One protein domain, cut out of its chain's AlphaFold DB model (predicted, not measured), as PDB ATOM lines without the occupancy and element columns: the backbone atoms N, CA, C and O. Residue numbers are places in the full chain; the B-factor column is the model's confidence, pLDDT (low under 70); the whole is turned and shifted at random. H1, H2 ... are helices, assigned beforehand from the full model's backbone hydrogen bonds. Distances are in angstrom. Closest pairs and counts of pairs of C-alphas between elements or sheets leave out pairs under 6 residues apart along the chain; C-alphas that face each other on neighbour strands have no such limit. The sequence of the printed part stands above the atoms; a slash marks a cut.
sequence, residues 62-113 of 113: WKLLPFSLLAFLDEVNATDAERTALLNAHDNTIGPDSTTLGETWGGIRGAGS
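This is residues 62 to 113 of the 113 residues of an uncharacterized protein of Rathayibacter sp. PhB179 (UniProt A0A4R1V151). Three short helices run back and forth, their centres making a triangle. H2 is the corner: it packs on H3 in a helical hairpin, while H1 is near H2 on another side, with less contact. The printed part has 52 residues, with H1, H2 and H3 in that order and no named strand: all helix. It is compact, with a radius of gyration of the C-alphas of 10.4 A and spans of 29 by 22 by 15 A.

Start with H1, residues 66 to 75, and H2, residues 80 to 91: they are close but not clearly touching, the closest C-alphas, Leu 73 and Arg 83, 6.6 A apart. They run opposite ways at a shallow tilt of 29 degrees. H3, residues 101 to 110, touches H2; look at C-alphas 82 and 108, the closest, 6.6 A apart. These two run opposite ways at 37 degrees, only just a steep tilt. H1 and H3 are apart. In H1, H2 and H3 every O i to N i+4 pair is within hydrogen-bond range.

Find C-alpha 66 at (-31.176, 16.472, -2.845); from there H1 runs 14.4 A to C-alpha 75. H2, residues 80 to 91, runs 16.4 A. H3 runs 13.9 A from C-alpha 101 to C-alpha 110 at (-14.218, 3.182, -10.205).

The C-alphas farthest apart, Gly 95 and Ser 113, are 29.8 A apart. The printed part has no cut and no long link. Look for pLDDT under 70 at residue 96 and residues 111 to 113.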
ATOM      1  N   TRP A  62     -23.841  13.536   3.548       93.12
ATOM      2  CA  TRP A  62     -25.074  13.719   4.328       93.12
ATOM      3  C   TRP A  62     -25.557  15.175   4.418       93.12
ATOM      4  O   TRP A  62     -26.734  15.413   4.678       93.12
ATOM      5  N   LYS A  63     -24.669  16.160   4.217       93.69
ATOM      6  CA  LYS A  63     -25.019  17.590   4.267       93.69
ATOM      7  C   LYS A  63     -25.611  18.097   2.957       93.69
ATOM      8  O   LYS A  63     -26.205  19.176   2.939       93.69
ATOM      9  N   LEU A  64     -25.425  17.370   1.855       92.62
ATOM     10  CA  LEU A  64     -25.930  17.799   0.558       92.62
ATOM     11  C   LEU A  64     -27.447  17.681   0.515       92.62
ATOM     12  O   LEU A  64     -28.032  16.644   0.821       92.62
ATOM     13  N   LEU A  65     -28.084  18.763   0.082       88.44
ATOM     14  CA  LEU A  65     -29.508  18.763  -0.207       88.44
ATOM     15  C   LEU A  65     -29.760  17.995  -1.518       88.44
ATOM     16  O   LEU A  65     -28.932  18.080  -2.433       88.44
ATOM     17  N   PRO A  66     -30.902  17.292  -1.663       88.12
ATOM     18  CA  PRO A  66     -31.176  16.472  -2.845       88.12
ATOM     19  C   PRO A  66     -31.021  17.220  -4.177       88.12
ATOM     20  O   PRO A  66     -30.457  16.690  -5.129       88.12
ATOM     21  N   PHE A  67     -31.447  18.485  -4.249       87.94
ATOM     22  CA  PHE A  67     -31.298  19.298  -5.461       87.94
ATOM     23  C   PHE A  67     -29.832  19.631  -5.787       87.94
ATOM     24  O   PHE A  67     -29.449  19.609  -6.956       87.94
ATOM     25  N   SER A  68     -28.983  19.871  -4.780       91.19
ATOM     26  CA  SER A  68     -27.547  20.113  -4.982       91.19
ATOM     27  C   SER A  68     -26.859  18.873  -5.550       91.19
ATOM     28  O   SER A  68     -25.988  19.000  -6.419       91.19
ATOM     29  N   LEU A  69     -27.285  17.690  -5.099       93.75
ATOM     30  CA  LEU A  69     -26.802  16.399  -5.580       93.75
ATOM     31  C   LEU A  69     -27.264  16.109  -7.018       93.75
ATOM     32  O   LEU A  69     -26.460  15.682  -7.842       93.75
ATOM     33  N   LEU A  70     -28.522  16.411  -7.353       93.25
ATOM     34  CA  LEU A  70     -29.029  16.293  -8.724       93.25
ATOM     35  C   LEU A  70     -28.278  17.215  -9.693       93.25
ATOM     36  O   LEU A  70     -27.829  16.757 -10.739       93.25
ATOM     37  N   ALA A  71     -28.049  18.474  -9.311       92.69
ATOM     38  CA  ALA A  71     -27.277  19.411 -10.126       92.69
ATOM     39  C   ALA A  71     -25.824  18.946 -10.344       92.69
ATOM     40  O   ALA A  71     -25.257  19.168 -11.411       92.69
ATOM     41  N   PHE A  72     -25.218  18.285  -9.350       96.06
ATOM     42  CA  PHE A  72     -23.907  17.649  -9.514       96.06
ATOM     43  C   PHE A  72     -23.955  16.511 -10.540       96.06
ATOM     44  O   PHE A  72     -23.116  16.467 -11.436       96.06
ATOM     45  N   LEU A  73     -24.938  15.615 -10.425       96.56
ATOM     46  CA  LEU A  73     -25.109  14.465 -11.319       96.56
ATOM     47  C   LEU A  73     -25.312  14.885 -12.779       96.56
ATOM     48  O   LEU A  73     -24.764  14.252 -13.681       96.56
ATOM     49  N   ASP A  74     -26.060  15.963 -12.999       94.88
ATOM     50  CA  ASP A  74     -26.266  16.536 -14.327       94.88
ATOM     51  C   ASP A  74     -24.961  17.124 -14.884       94.88
ATOM     52  O   ASP A  74     -24.595  16.856 -16.026       94.88
ATOM     53  N   GLU A  75     -24.206  17.862 -14.064       94.44
ATOM     54  CA  GLU A  75     -22.919  18.446 -14.456       94.44
ATOM     55  C   GLU A  75     -21.884  17.391 -14.872       94.44
ATOM     56  O   GLU A  75     -21.161  17.580 -15.852       94.44
ATOM     57  N   VAL A  76     -21.797  16.280 -14.139       95.25
ATOM     58  CA  VAL A  76     -20.825  15.211 -14.419       95.25
ATOM     59  C   VAL A  76     -21.324  14.200 -15.453       95.25
ATOM     60  O   VAL A  76     -20.670  13.174 -15.651       95.25
ATOM     61  N   ASN A  77     -22.466  14.465 -16.100       95.25
ATOM     62  CA  ASN A  77     -23.121  13.569 -17.055       95.25
ATOM     63  C   ASN A  77     -23.227  12.134 -16.509       95.25
ATOM     64  O   ASN A  77     -22.739  11.177 -17.119       95.25
ATOM     65  N   ALA A  78     -23.786  11.991 -15.308       96.94
ATOM     66  CA  ALA A  78     -24.000  10.688 -14.696       96.94
ATOM     67  C   ALA A  78     -25.009   9.861 -15.503       96.94
ATOM     68  O   ALA A  78     -26.069  10.355 -15.895       96.94
ATOM     69  N   THR A  79     -24.696   8.585 -15.707       96.62
ATOM     70  CA  THR A  79     -25.647   7.596 -16.230       96.62
ATOM     71  C   THR A  79     -26.770   7.338 -15.222       96.62
ATOM     72  O   THR A  79     -26.632   7.627 -14.033       96.62
ATOM     73  N   ASP A  80     -27.870   6.727 -15.668       96.06
ATOM     74  CA  ASP A  80     -28.977   6.360 -14.775       96.06
ATOM     75  C   ASP A  80     -28.525   5.422 -13.645       96.06
ATOM     76  O   ASP A  80     -28.920   5.600 -12.495       96.06
ATOM     77  N   ALA A  81     -27.635   4.469 -13.947       96.12
ATOM     78  CA  ALA A  81     -27.091   3.545 -12.953       96.12
ATOM     79  C   ALA A  81     -26.259   4.274 -11.884       96.12
ATOM     80  O   ALA A  81     -26.432   4.035 -10.689       96.12
ATOM     81  N   GLU A  82     -25.391   5.198 -12.299       97.19
ATOM     82  CA  GLU A  82     -24.578   6.014 -11.389       97.19
ATOM     83  C   GLU A  82     -25.439   6.964 -10.556       97.19
ATOM     84  O   GLU A  82     -25.207   7.123  -9.356       97.19
ATOM     85  N   ARG A  83     -26.466   7.558 -11.174       96.62
ATOM     86  CA  ARG A  83     -27.459   8.395 -10.500       96.62
ATOM     87  C   ARG A  83     -28.168   7.612  -9.404       96.62
ATOM     88  O   ARG A  83     -28.192   8.065  -8.262       96.62
ATOM     89  N   THR A  84     -28.700   6.432  -9.716       95.69
ATOM     90  CA  THR A  84     -29.350   5.569  -8.724       95.69
ATOM     91  C   THR A  84     -28.387   5.164  -7.609       95.69
ATOM     92  O   THR A  84     -28.754   5.237  -6.439       95.69
ATOM     93  N   ALA A  85     -27.153   4.778  -7.941       95.62
ATOM     94  CA  ALA A  85     -26.159   4.384  -6.945       95.62
ATOM     95  C   ALA A  85     -25.835   5.523  -5.965       95.62
ATOM     96  O   ALA A  85     -25.809   5.300  -4.756       95.62
ATOM     97  N   LEU A  86     -25.636   6.745  -6.470       95.75
ATOM     98  CA  LEU A  86     -25.292   7.888  -5.628       95.75
ATOM     99  C   LEU A  86     -26.466   8.354  -4.762       95.75
ATOM    100  O   LEU A  86     -26.259   8.656  -3.591       95.75
ATOM    101  N   LEU A  87     -27.686   8.386  -5.310       94.56
ATOM    102  CA  LEU A  87     -28.882   8.734  -4.538       94.56
ATOM    103  C   LEU A  87     -29.133   7.715  -3.419       94.56
ATOM    104  O   LEU A  87     -29.340   8.104  -2.277       94.56
ATOM    105  N   ASN A  88     -28.992   6.417  -3.706       93.88
ATOM    106  CA  ASN A  88     -29.082   5.385  -2.673       93.88
ATOM    107  C   ASN A  88     -27.985   5.539  -1.611       93.88
ATOM    108  O   ASN A  88     -28.242   5.332  -0.426       93.88
ATOM    109  N   ALA A  89     -26.752   5.868  -2.006       93.19
ATOM    110  CA  ALA A  89     -25.680   6.112  -1.047       93.19
ATOM    111  C   ALA A  89     -26.007   7.312  -0.147       93.19
ATOM    112  O   ALA A  89     -25.839   7.222   1.066       93.19
ATOM    113  N   HIS A  90     -26.524   8.399  -0.724       94.06
ATOM    114  CA  HIS A  90     -26.962   9.588   0.008       94.06
ATOM    115  C   HIS A  90     -28.069   9.271   1.020       94.06
ATOM    116  O   HIS A  90     -27.894   9.571   2.197       94.06
ATOM    117  N   ASP A  91     -29.125   8.566   0.607       90.94
ATOM    118  CA  ASP A  91     -30.251   8.192   1.478       90.94
ATOM    119  C   ASP A  91     -29.836   7.296   2.660       90.94
ATOM    120  O   ASP A  91     -30.424   7.356   3.739       90.94
ATOM    121  N   ASN A  92     -28.810   6.461   2.470       88.50
ATOM    122  CA  ASN A  92     -28.289   5.571   3.511       88.50
ATOM    123  C   ASN A  92     -27.221   6.228   4.399       88.50
ATOM    124  O   ASN A  92     -26.748   5.611   5.356       88.50
ATOM    125  N   THR A  93     -26.818   7.458   4.088       85.44
ATOM    126  CA  THR A  93     -25.775   8.165   4.821       85.44
ATOM    127  C   THR A  93     -26.394   9.065   5.884       85.44
ATOM    128  O   THR A  93     -27.127  10.001   5.572       85.44
ATOM    129  N   ILE A  94     -26.058   8.830   7.156       76.81
ATOM    130  CA  ILE A  94     -26.543   9.643   8.276       76.81
ATOM    131  C   ILE A  94     -25.371  10.059   9.164       76.81
ATOM    132  O   ILE A  94     -24.671   9.213   9.713       76.81
ATOM    133  N   GLY A  95     -25.238  11.367   9.385       75.44
ATOM    134  CA  GLY A  95     -24.395  11.926  10.439       75.44
ATOM    135  C   GLY A  95     -22.949  12.253  10.036       75.44
ATOM    136  O   GLY A  95     -22.518  11.953   8.925       75.44
ATOM    137  N   PRO A  96     -22.206  12.899  10.954       67.81
ATOM    138  CA  PRO A  96     -20.928  13.567  10.684       67.81
ATOM    139  C   PRO A  96     -19.761  12.633  10.332       67.81
ATOM    140  O   PRO A  96     -18.752  13.115   9.833       67.81
ATOM    141  N   ASP A  97     -19.898  11.324  10.549       72.25
ATOM    142  CA  ASP A  97     -18.872  10.329  10.204       72.25
ATOM    143  C   ASP A  97     -18.979   9.847   8.743       72.25
ATOM    144  O   ASP A  97     -18.396   8.826   8.373       72.25
ATOM    145  N   SER A  98     -19.758  10.538   7.901       76.81
ATOM    146  CA  SER A  98     -19.896  10.142   6.505       76.81
ATOM    147  C   SER A  98     -18.687  10.491   5.655       76.81
ATOM    148  O   SER A  98     -18.010  11.495   5.859       76.81
ATOM    149  N   THR A  99     -18.528   9.729   4.579       91.94
ATOM    150  CA  THR A  99     -17.642  10.084   3.476       91.94
ATOM    151  C   THR A  99     -18.076  11.382   2.796       91.94
ATOM    152  O   THR A  99     -19.230  11.832   2.875       91.94
ATOM    153  N   THR A 100     -17.128  11.991   2.098       95.25
ATOM    154  CA  THR A 100     -17.392  13.094   1.176       95.25
ATOM    155  C   THR A 100     -18.134  12.605  -0.068       95.25
ATOM    156  O   THR A 100     -18.090  11.423  -0.427       95.25
ATOM    157  N   LEU A 101     -18.782  13.527  -0.786       96.06
ATOM    158  CA  LEU A 101     -19.323  13.245  -2.115       96.06
ATOM    159  C   LEU A 101     -18.237  12.676  -3.038       96.06
ATOM    160  O   LEU A 101     -18.503  11.736  -3.781       96.06
ATOM    161  N   GLY A 102     -17.022  13.225  -2.989       96.06
ATOM    162  CA  GLY A 102     -15.922  12.809  -3.850       96.06
ATOM    163  C   GLY A 102     -15.463  11.378  -3.617       96.06
ATOM    164  O   GLY A 102     -15.268  10.648  -4.588       96.06
ATOM    165  N   GLU A 103     -15.350  10.949  -2.362       95.56
ATOM    166  CA  GLU A 103     -14.998   9.564  -2.028       95.56
ATOM    167  C   GLU A 103     -16.073   8.583  -2.507       95.56
ATOM    168  O   GLU A 103     -15.765   7.616  -3.205       95.56
ATOM    169  N   THR A 104     -17.344   8.863  -2.200       95.44
ATOM    170  CA  THR A 104     -18.467   8.014  -2.621       95.44
ATOM    171  C   THR A 104     -18.575   7.950  -4.144       95.44
ATOM    172  O   THR A 104     -18.707   6.871  -4.725       95.44
ATOM    173  N   TRP A 105     -18.474   9.099  -4.813       96.50
ATOM    174  CA  TRP A 105     -18.546   9.188  -6.267       96.50
ATOM    175  C   TRP A 105     -17.377   8.485  -6.960       96.50
ATOM    176  O   TRP A 105     -17.582   7.769  -7.941       96.50
ATOM    177  N   GLY A 106     -16.160   8.641  -6.430       95.50
ATOM    178  CA  GLY A 106     -14.976   7.940  -6.914       95.50
ATOM    179  C   GLY A 106     -15.134   6.422  -6.835       95.50
ATOM    180  O   GLY A 106     -14.795   5.726  -7.791       95.50
ATOM    181  N   GLY A 107     -15.725   5.912  -5.748       94.94
ATOM    182  CA  GLY A 107     -16.060   4.493  -5.607       94.94
ATOM    183  C   GLY A 107     -17.065   4.004  -6.655       94.94
ATOM    184  O   GLY A 107     -16.852   2.960  -7.269       94.94
ATOM    185  N   ILE A 108     -18.123   4.779  -6.917       95.00
ATOM    186  CA  ILE A 108     -19.144   4.444  -7.924       95.00
ATOM    187  C   ILE A 108     -18.539   4.405  -9.334       95.00
ATOM    188  O   ILE A 108     -18.727   3.429 -10.056       95.00
ATOM    189  N   ARG A 109     -17.779   5.438  -9.726       90.25
ATOM    190  CA  ARG A 109     -17.146   5.516 -11.056       90.25
ATOM    191  C   ARG A 109     -16.042   4.473 -11.239       90.25
ATOM    192  O   ARG A 109     -15.904   3.915 -12.324       90.25
ATOM    193  N   GLY A 110     -15.277   4.189 -10.186       77.81
ATOM    194  CA  GLY A 110     -14.218   3.182 -10.205       77.81
ATOM    195  C   GLY A 110     -14.735   1.743 -10.291       77.81
ATOM    196  O   GLY A 110     -14.056   0.897 -10.858       77.81
ATOM    197  N   ALA A 111     -15.939   1.461  -9.785       65.69
ATOM    198  CA  ALA A 111     -16.557   0.134  -9.862       65.69
ATOM    199  C   ALA A 111     -17.116  -0.218 -11.258       65.69
ATOM    200  O   ALA A 111     -17.430  -1.380 -11.510       65.69
ATOM    201  N   GLY A 112     -17.265   0.772 -12.146       54.03
ATOM    202  CA  GLY A 112     -17.773   0.603 -13.511       54.03
ATOM    203  C   GLY A 112     -16.701   0.552 -14.607       54.03
ATOM    204  O   GLY A 112     -17.068   0.587 -15.782       54.03
ATOM    205  N   SER A 113     -15.412   0.525 -14.240       49.22
ATOM    206  CA  SER A 113     -14.260   0.472 -15.163       49.22
ATOM    207  C   SER A 113     -13.636  -0.918 -15.253       49.22
ATOM    208  O   SER A 113     -13.612  -1.621 -14.218       49.22
TER     209      SER A 113